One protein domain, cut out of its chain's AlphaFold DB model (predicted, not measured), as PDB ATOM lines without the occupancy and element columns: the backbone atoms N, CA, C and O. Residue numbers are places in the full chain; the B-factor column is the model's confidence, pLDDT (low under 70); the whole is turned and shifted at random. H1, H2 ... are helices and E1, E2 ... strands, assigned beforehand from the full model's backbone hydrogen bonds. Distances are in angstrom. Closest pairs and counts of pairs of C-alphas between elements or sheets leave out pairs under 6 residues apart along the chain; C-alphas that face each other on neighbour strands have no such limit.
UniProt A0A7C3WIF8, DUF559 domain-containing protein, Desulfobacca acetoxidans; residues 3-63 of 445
ATOM      1  N   PHE A   3      98.831 129.532 104.700       82.81
ATOM      2  CA  PHE A   3      99.581 130.774 104.869       82.81
ATOM      3  C   PHE A   3     100.291 130.757 106.220       82.81
ATOM      4  O   PHE A   3      99.668 130.536 107.259       82.81
ATOM      5  N   LEU A   4     101.600 130.974 106.194       83.56
ATOM      6  CA  LEU A   4     102.448 131.099 107.368       83.56
ATOM      7  C   LEU A   4     102.940 132.537 107.468       83.56
ATOM      8  O   LEU A   4     103.329 133.142 106.473       83.56
ATOM      9  N   SER A   5     102.952 133.074 108.681       83.56
ATOM     10  CA  SER A   5     103.500 134.397 108.964       83.56
ATOM     11  C   SER A   5     104.592 134.284 110.021       83.56
ATOM     12  O   SER A   5     104.406 133.654 111.064       83.56
ATOM     13  N   MET A   6     105.744 134.879 109.734       81.62
ATOM     14  CA  MET A   6     106.902 134.972 110.607       81.62
ATOM     15  C   MET A   6     107.308 136.441 110.740       81.62
ATOM     16  O   MET A   6     108.256 136.911 110.115       81.62
ATOM     17  N   VAL A   7     106.558 137.168 111.563       75.94
ATOM     18  CA  VAL A   7     106.815 138.582 111.847       75.94
ATOM     19  C   VAL A   7     107.493 138.715 113.197       75.94
ATOM     20  O   VAL A   7     107.075 138.116 114.191       75.94
ATOM     21  N   ILE A   8     108.558 139.504 113.228       67.25
ATOM     22  CA  ILE A   8     109.318 139.788 114.434       67.25
ATOM     23  C   ILE A   8     109.646 141.282 114.466       67.25
ATOM     24  O   ILE A   8     110.068 141.852 113.465       67.25
ATOM     25  N   SER A   9     109.442 141.911 115.625       62.50
ATOM     26  CA  SER A   9     109.798 143.314 115.850       62.50
ATOM     27  C   SER A   9     111.311 143.450 116.088       62.50
ATOM     28  O   SER A   9     111.842 142.695 116.904       62.50
ATOM     29  N   PRO A  10     111.999 144.400 115.430       55.44
ATOM     30  CA  PRO A  10     113.455 144.561 115.519       55.44
ATOM     31  C   PRO A  10     113.976 144.880 116.935       55.44
ATOM     32  O   PRO A  10     115.132 144.594 117.236       55.44
ATOM     33  N   ASP A  11     113.127 145.379 117.841       59.94
ATOM     34  CA  ASP A  11     113.542 145.907 119.154       59.94
ATOM     35  C   ASP A  11     113.490 144.896 120.315       59.94
ATOM     36  O   ASP A  11     113.614 145.267 121.487       59.94
ATOM     37  N   ARG A  12     113.287 143.599 120.049       59.12
ATOM     38  CA  ARG A  12     113.258 142.567 121.105       59.12
ATOM     39  C   ARG A  12     114.329 141.505 120.893       59.12
ATOM     40  O   ARG A  12     114.637 141.123 119.781       59.12
ATOM     41  N   ARG A  13     114.879 140.953 121.979       54.53
ATOM     42  CA  ARG A  13     115.651 139.701 121.912       54.53
ATOM     43  C   ARG A  13     114.676 138.530 121.958       54.53
ATOM     44  O   ARG A  13     113.952 138.368 122.939       54.53
ATOM     45  N   PHE A  14     114.640 137.710 120.912       63.28
ATOM     46  CA  PHE A  14     113.766 136.534 120.835       63.28
ATOM     47  C   PHE A  14     114.537 135.287 121.262       63.28
ATOM     48  O   PHE A  14     115.647 135.044 120.793       63.28
ATOM     49  N   ARG A  15     113.930 134.451 122.108       57.91
ATOM     50  CA  ARG A  15     114.493 133.139 122.444       57.91
ATOM     51  C   ARG A  15     114.489 132.253 121.190       57.91
ATOM     52  O   ARG A  15     113.525 132.266 120.417       57.91
ATOM     53  N   ALA A  16     115.572 131.510 120.967       56.12
ATOM     54  CA  ALA A  16     115.624 130.518 119.899       56.12
ATOM     55  C   ALA A  16     114.495 129.502 120.117       56.12
ATOM     56  O   ALA A  16     114.341 128.947 121.204       56.12
ATOM     57  N   VAL A  17     113.675 129.305 119.088       61.34
ATOM     58  CA  VAL A  17     112.571 128.349 119.143       61.34
ATOM     59  C   VAL A  17     113.137 127.020 118.664       61.34
ATOM     60  O   VAL A  17     113.295 126.815 117.461       61.34
ATOM     61  N   ALA A  18     113.507 126.172 119.620       58.31
ATOM     62  CA  ALA A  18     114.036 124.825 119.392       58.31
ATOM     63  C   ALA A  18     113.225 123.738 120.127       58.31
ATOM     64  O   ALA A  18     113.537 122.556 120.027       58.31
ATOM     65  N   GLU A  19     112.178 124.125 120.864       69.69
ATOM     66  CA  GLU A  19     111.341 123.200 121.630       69.69
ATOM     67  C   GLU A  19     110.501 122.291 120.716       69.69
ATOM     68  O   GLU A  19     109.963 122.715 119.688       69.69
ATOM     69  N   LEU A  20     110.354 121.029 121.131       64.50
ATOM     70  CA  LEU A  20     109.660 119.961 120.398       64.50
ATOM     71  C   LEU A  20     108.210 120.312 120.024       64.50
ATOM     72  O   LEU A  20     107.717 119.893 118.974       64.50
ATOM     73  N   ASP A  21     107.535 121.123 120.838       65.94
ATOM     74  CA  ASP A  21     106.163 121.558 120.571       65.94
ATOM     75  C   ASP A  21     106.058 122.464 119.342       65.94
ATOM     76  O   ASP A  21     105.071 122.400 118.605       65.94
ATOM     77  N   PHE A  22     107.084 123.270 119.068       67.62
ATOM     78  CA  PHE A  22     107.127 124.087 117.860       67.62
ATOM     79  C   PHE A  22     107.441 123.249 116.624       67.62
ATOM     80  O   PHE A  22     106.816 123.466 115.587       67.62
ATOM     81  N   VAL A  23     108.318 122.243 116.738       68.19
ATOM     82  CA  VAL A  23     108.574 121.272 115.655       68.19
ATOM     83  C   VAL A  23     107.270 120.610 115.213       68.19
ATOM     84  O   VAL A  23     106.958 120.583 114.025       68.19
ATOM     85  N   ARG A  24     106.462 120.133 116.171       73.12
ATOM     86  CA  ARG A  24     105.166 119.506 115.878       73.12
ATOM     87  C   ARG A  24     104.222 120.457 115.145       73.12
ATOM     88  O   ARG A  24     103.614 120.052 114.159       73.12
ATOM     89  N   ARG A  25     104.120 121.719 115.574       73.69
ATOM     90  CA  ARG A  25     103.249 122.714 114.919       73.69
ATOM     91  C   ARG A  25     103.698 123.034 113.495       73.69
ATOM     92  O   ARG A  25     102.851 123.071 112.609       73.69
ATOM     93  N   TYR A  26     105.000 123.214 113.269       75.62
ATOM     94  CA  TYR A  26     105.535 123.432 111.923       75.62
ATOM     95  C   TYR A  26     105.284 122.225 111.022       75.62
ATOM     96  O   TYR A  26     104.755 122.393 109.928       75.62
ATOM     97  N   ASN A  27     105.554 121.009 111.500       72.50
ATOM     98  CA  ASN A  27     105.319 119.794 110.722       72.50
ATOM     99  C   ASN A  27     103.839 119.611 110.369       72.50
ATOM    100  O   ASN A  27     103.530 119.235 109.246       72.50
ATOM    101  N   VAL A  28     102.922 119.917 111.294       77.50
ATOM    102  CA  VAL A  28     101.474 119.879 111.027       77.50
ATOM    103  C   VAL A  28     101.067 120.939 110.005       77.50
ATOM    104  O   VAL A  28     100.266 120.654 109.120       77.50
ATOM    105  N   ALA A  29     101.595 122.159 110.106       70.56
ATOM    106  CA  ALA A  29     101.274 123.213 109.149       70.56
ATOM    107  C   ALA A  29     101.798 122.886 107.740       70.56
ATOM    108  O   ALA A  29     101.082 123.094 106.764       70.56
ATOM    109  N   MET A  30     103.001 122.310 107.650       73.75
ATOM    110  CA  MET A  30     103.595 121.871 106.386       73.75
ATOM    111  C   MET A  30     102.873 120.648 105.801       73.75
ATOM    112  O   MET A  30     102.656 120.606 104.598       73.75
ATOM    113  N   SER A  31     102.438 119.681 106.620       66.69
ATOM    114  CA  SER A  31     101.765 118.463 106.133       66.69
ATOM    115  C   SER A  31     100.284 118.646 105.793       66.69
ATOM    116  O   SER A  31      99.728 117.868 105.024       66.69
ATOM    117  N   ARG A  32      99.622 119.671 106.347       71.25
ATOM    118  CA  ARG A  32      98.226 120.016 106.013       71.25
ATOM    119  C   ARG A  32      98.087 120.817 104.725       71.25
ATOM    120  O   ARG A  32      96.973 120.974 104.217       71.25
ATOM    121  N   ALA A  33      99.183 121.354 104.206       66.62
ATOM    122  CA  ALA A  33      99.166 122.039 102.933       66.62
ATOM    123  C   ALA A  33      98.948 121.025 101.807       66.62
ATOM    124  O   ALA A  33      99.806 120.193 101.550       66.62
ATOM    125  N   ARG A  34      97.780 121.092 101.155       54.03
ATOM    126  CA  ARG A  34      97.469 120.238  99.998       54.03
ATOM    127  C   ARG A  34      98.352 120.566  98.792       54.03
ATOM    128  O   ARG A  34      99.041 119.684  98.307       54.03
ATOM    129  N   ASP A  35      98.374 121.837  98.383       48.84
ATOM    130  CA  ASP A  35      99.052 122.232  97.134       48.84
ATOM    131  C   ASP A  35     100.158 123.278  97.315       48.84
ATOM    132  O   ASP A  35     101.127 123.289  96.567       48.84
ATOM    133  N   GLN A  36     100.008 124.207  98.267       66.94
ATOM    134  CA  GLN A  36     100.902 125.364  98.401       66.94
ATOM    135  C   GLN A  36     100.998 125.850  99.846       66.94
ATOM    136  O   GLN A  36      99.987 125.872 100.565       66.94
ATOM    137  N   VAL A  37     102.195 126.309 100.216       78.75
ATOM    138  CA  VAL A  37     102.469 127.071 101.438       78.75
ATOM    139  C   VAL A  37     103.077 128.410 101.048       78.75
ATOM    140  O   VAL A  37     104.041 128.450 100.293       78.75
ATOM    141  N   TRP A  38     102.532 129.492 101.589       79.75
ATOM    142  CA  TRP A  38     103.051 130.845 101.405       79.75
ATOM    143  C   TRP A  38     103.601 131.344 102.738       79.75
ATOM    144  O   TRP A  38     102.860 131.390 103.721       79.75
ATOM    145  N   LEU A  39     104.892 131.681 102.784       85.19
ATOM    146  CA  LEU A  39     105.549 132.207 103.979       85.19
ATOM    147  C   LEU A  39     105.754 133.720 103.845       85.19
ATOM    148  O   LEU A  39     106.580 134.169 103.060       85.19
ATOM    149  N   PHE A  40     105.045 134.497 104.658       85.88
ATOM    150  CA  PHE A  40     105.306 135.924 104.841       85.88
ATOM    151  C   PHE A  40     106.289 136.106 105.990       85.88
ATOM    152  O   PHE A  40     106.016 135.646 107.101       85.88
ATOM    153  N   HIS A  41     107.413 136.779 105.765       86.31
ATOM    154  CA  HIS A  41     108.421 136.990 106.802       86.31
ATOM    155  C   HIS A  41     108.949 138.423 106.807       86.31
ATOM    156  O   HIS A  41     109.048 139.062 105.767       86.31
ATOM    157  N   SER A  42     109.285 138.922 108.000       82.31
ATOM    158  CA  SER A  42     109.921 140.235 108.189       82.31
ATOM    159  C   SER A  42     111.389 140.140 108.615       82.31
ATOM    160  O   SER A  42     112.003 141.160 108.905       82.31
ATOM    161  N   VAL A  43     111.927 138.922 108.725       79.56
ATOM    162  CA  VAL A  43     113.285 138.637 109.211       79.56
ATOM    163  C   VAL A  43     114.092 137.866 108.184       79.56
ATOM    164  O   VAL A  43     113.527 137.076 107.426       79.56
ATOM    165  N   GLN A  44     115.403 138.082 108.196       78.25
ATOM    166  CA  GLN A  44     116.380 137.388 107.366       78.25
ATOM    167  C   GLN A  44     117.043 136.238 108.141       78.25
ATOM    168  O   GLN A  44     116.998 136.170 109.373       78.25
ATOM    169  N   GLN A  45     117.696 135.310 107.434       78.75
ATOM    170  CA  GLN A  45     118.413 134.197 108.076       78.75
ATOM    171  C   GLN A  45     119.516 134.661 109.042       78.75
ATOM    172  O   GLN A  45     119.765 133.991 110.047       78.75
ATOM    173  N   SER A  46     120.175 135.783 108.740       79.44
ATOM    174  CA  SER A  46     121.202 136.427 109.571       79.44
ATOM    175  C   SER A  46     120.662 136.909 110.918       79.44
ATOM    176  O   SER A  46     121.397 136.893 111.903       79.44
ATOM    177  N   ASP A  47     119.374 137.251 110.986       77.94
ATOM    178  CA  ASP A  47     118.716 137.751 112.199       77.94
ATOM    179  C   ASP A  47     118.379 136.626 113.194       77.94
ATOM    180  O   ASP A  47     117.912 136.866 114.312       77.94
ATOM    181  N   LEU A  48     118.582 135.366 112.793       78.19
ATOM    182  CA  LEU A  48     118.175 134.183 113.540       78.19
ATOM    183  C   LEU A  48     119.375 133.303 113.914       78.19
ATOM    184  O   LEU A  48     120.282 133.037 113.123       78.19
ATOM    185  N   SER A  49     119.334 132.762 115.136       77.25
ATOM    186  CA  SER A  49     120.316 131.775 115.604       77.25
ATOM    187  C   SER A  49     120.377 130.551 114.665       77.25
ATOM    188  O   SER A  49     119.322 130.114 114.189       77.25
ATOM    189  N   PRO A  50     121.570 129.970 114.414       72.31
ATOM    190  CA  PRO A  50     121.748 128.779 113.573       72.31
ATOM    191  C   PRO A  50     120.862 127.585 113.962       72.31
ATOM    192  O   PRO A  50     120.352 126.882 113.090       72.31
ATOM    193  N   ASP A  51     120.606 127.401 115.258       72.38
ATOM    194  CA  ASP A  51     119.809 126.283 115.778       72.38
ATOM    195  C   ASP A  51     118.299 126.562 115.791       72.38
ATOM    196  O   ASP A  51     117.489 125.703 116.151       72.38
ATOM    197  N   CYS A  52     117.882 127.763 115.386       79.38
ATOM    198  CA  CYS A  52     116.488 128.176 115.411       79.38
ATOM    199  C   CYS A  52     115.688 127.505 114.284       79.38
ATOM    200  O   CYS A  52     116.015 127.637 113.103       79.38
ATOM    201  N   LEU A  53     114.562 126.868 114.623       78.12
ATOM    202  CA  LEU A  53     113.669 126.238 113.638       78.12
ATOM    203  C   LEU A  53     113.142 127.231 112.595       78.12
ATOM    204  O   LEU A  53     112.977 126.875 111.433       78.12
ATOM    205  N   ARG A  54     112.943 128.494 112.991       82.50
ATOM    206  CA  ARG A  54     112.555 129.586 112.085       82.50
ATOM    207  C   ARG A  54     113.577 129.803 110.972       82.50
ATOM    208  O   ARG A  54     113.180 129.960 109.826       82.50
ATOM    209  N   ARG A  55     114.875 129.731 111.291       81.50
ATOM    210  CA  ARG A  55     115.954 129.847 110.300       81.50
ATOM    211  C   ARG A  55     115.973 128.648 109.364       81.50
ATOM    212  O   ARG A  55     116.138 128.826 108.166       81.50
ATOM    213  N   LYS A  56     115.759 127.438 109.896       76.69
ATOM    214  CA  LYS A  56     115.643 126.213 109.086       76.69
ATOM    215  C   LYS A  56     114.466 126.290 108.110       76.69
ATOM    216  O   LYS A  56     114.619 125.903 106.958       76.69
ATOM    217  N   LEU A  57     113.327 126.826 108.555       81.25
ATOM    218  CA  LEU A  57     112.160 127.046 107.705       81.25
ATOM    219  C   LEU A  57     112.422 128.132 106.654       81.25
ATOM    220  O   LEU A  57     112.199 127.883 105.483       81.25
ATOM    221  N   LEU A  58     112.945 129.297 107.044       83.56
ATOM    222  CA  LEU A  58     113.314 130.366 106.106       83.56
ATOM    223  C   LEU A  58     114.277 129.871 105.036       83.56
ATOM    224  O   LEU A  58     113.988 130.009 103.858       83.56
ATOM    225  N   ARG A  59     115.345 129.181 105.436       75.19
ATOM    226  CA  ARG A  59     116.287 128.555 104.506       75.19
ATOM    227  C   ARG A  59     115.604 127.560 103.565       75.19
ATOM    228  O   ARG A  59     115.981 127.475 102.411       75.19
ATOM    229  N   TYR A  60     114.613 126.804 104.035       74.12
ATOM    230  CA  TYR A  60     113.852 125.890 103.178       74.12
ATOM    231  C   TYR A  60     113.008 126.628 102.122       74.12
ATOM    232  O   TYR A  60     112.885 126.140 101.005       74.12
ATOM    233  N   PHE A  61     112.444 127.796 102.453       74.00
ATOM    234  CA  PHE A  61     111.651 128.610 101.520       74.00
ATOM    235  C   PHE A  61     112.512 129.476 100.589       74.00
ATOM    236  O   PHE A  61     112.177 129.624  99.420       74.00
ATOM    237  N   GLU A  62     113.615 130.031 101.092       73.00
ATOM    238  CA  GLU A  62     114.571 130.844 100.325       73.00
ATOM    239  C   GLU A  62     115.502 129.984  99.463       73.00
ATOM    240  O   GLU A  62     116.081 130.458  98.491       73.00
ATOM    241  N   SER A  63     115.640 128.704  99.802       60.38
ATOM    242  CA  SER A  63     116.352 127.715  99.004       60.38
ATOM    243  C   SER A  63     115.399 126.569  98.678       60.38
ATOM    244  O   SER A  63     115.479 125.516  99.327       60.38
TER     245      SER A  63
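This is residues 3 to 63 of the 445 residues of the protein "DUF559 domain-containing protein" of Desulfobacca acetoxidans (UniProt A0A7C3WIF8). An open, roughly triangular frame has the two-stranded sheet E1 and E2 along one side, H1 along the second and the long link of residues 7 to 19 along the third, while H2 lies over one side of this frame, near both the sheet and H1. Contacts between the named elements are few. The printed part has 61 residues, with two named strands and two named helices in the order E1, H1, E2, H2; the sheet, of order E1, E2, is parallel and the class is mixed, helices and strands. The whole is compact, with a radius of gyration of the C-alphas of 11.7 A, and has an elongated outline spanning 35 by 22 by 19 A.

E1, residues 3 to 6, begins at C-alpha 3 (99.581, 130.774, 104.869) and is 10.2 A long from first to last C-alpha. H1, residues 20 to 31, begins at C-alpha 20 (109.660, 119.961, 120.398) and is 16.4 A long. E2, residues 37 to 41, is 12.8 A long. H2, residues 53 to 62, is 14.1 A long and ends at C-alpha 62 (114.571, 130.844, 100.325).

E1 and E2 are parallel neighbours, with 24 degrees between their directions. The C-alphas of Leu 4 and Leu 39 face each other at 4.7 A. N 4 and O 38, and N 40 and O 4, are within hydrogen-bond range, each pair at 2.8 A. E1, H1 and E2 form a strand-helix-strand unit, two parallel neighbour strands with a helix between them along the chain, and its crossover is right-handed. E1 and H1 are near each other, with 5 pairs of C-alphas within 10 A. The closest C-alphas of H1 and E2 are those of Met 30 and Val 37, 7.3 A apart. The closest of E2 and H2 are those of Leu 39 and Phe 61, at 7.5 A, and of E1 and H2 those of Met 6 and Arg 54, at 7.9 A. H1 and H2 are close but not clearly touching, with the C-alphas of Val 23 and Leu 53 closest at 7.4 A. They run the same way at a shallow tilt of 26 degrees. In both helices every O i to N i+4 pair is within hydrogen-bond range.

The two C-alphas farthest apart are those of Asp 11 and Arg 34, 35.8 A. The printed part has no cut. The links E1 to H1, 13 residues, and E2 to H2, 11 residues, are long; the link H1 to E2 is tight. The mean pLDDT of the printed part is 72.2, and residues 8 to 23, 31, 33 to 36 and 63 are under 70.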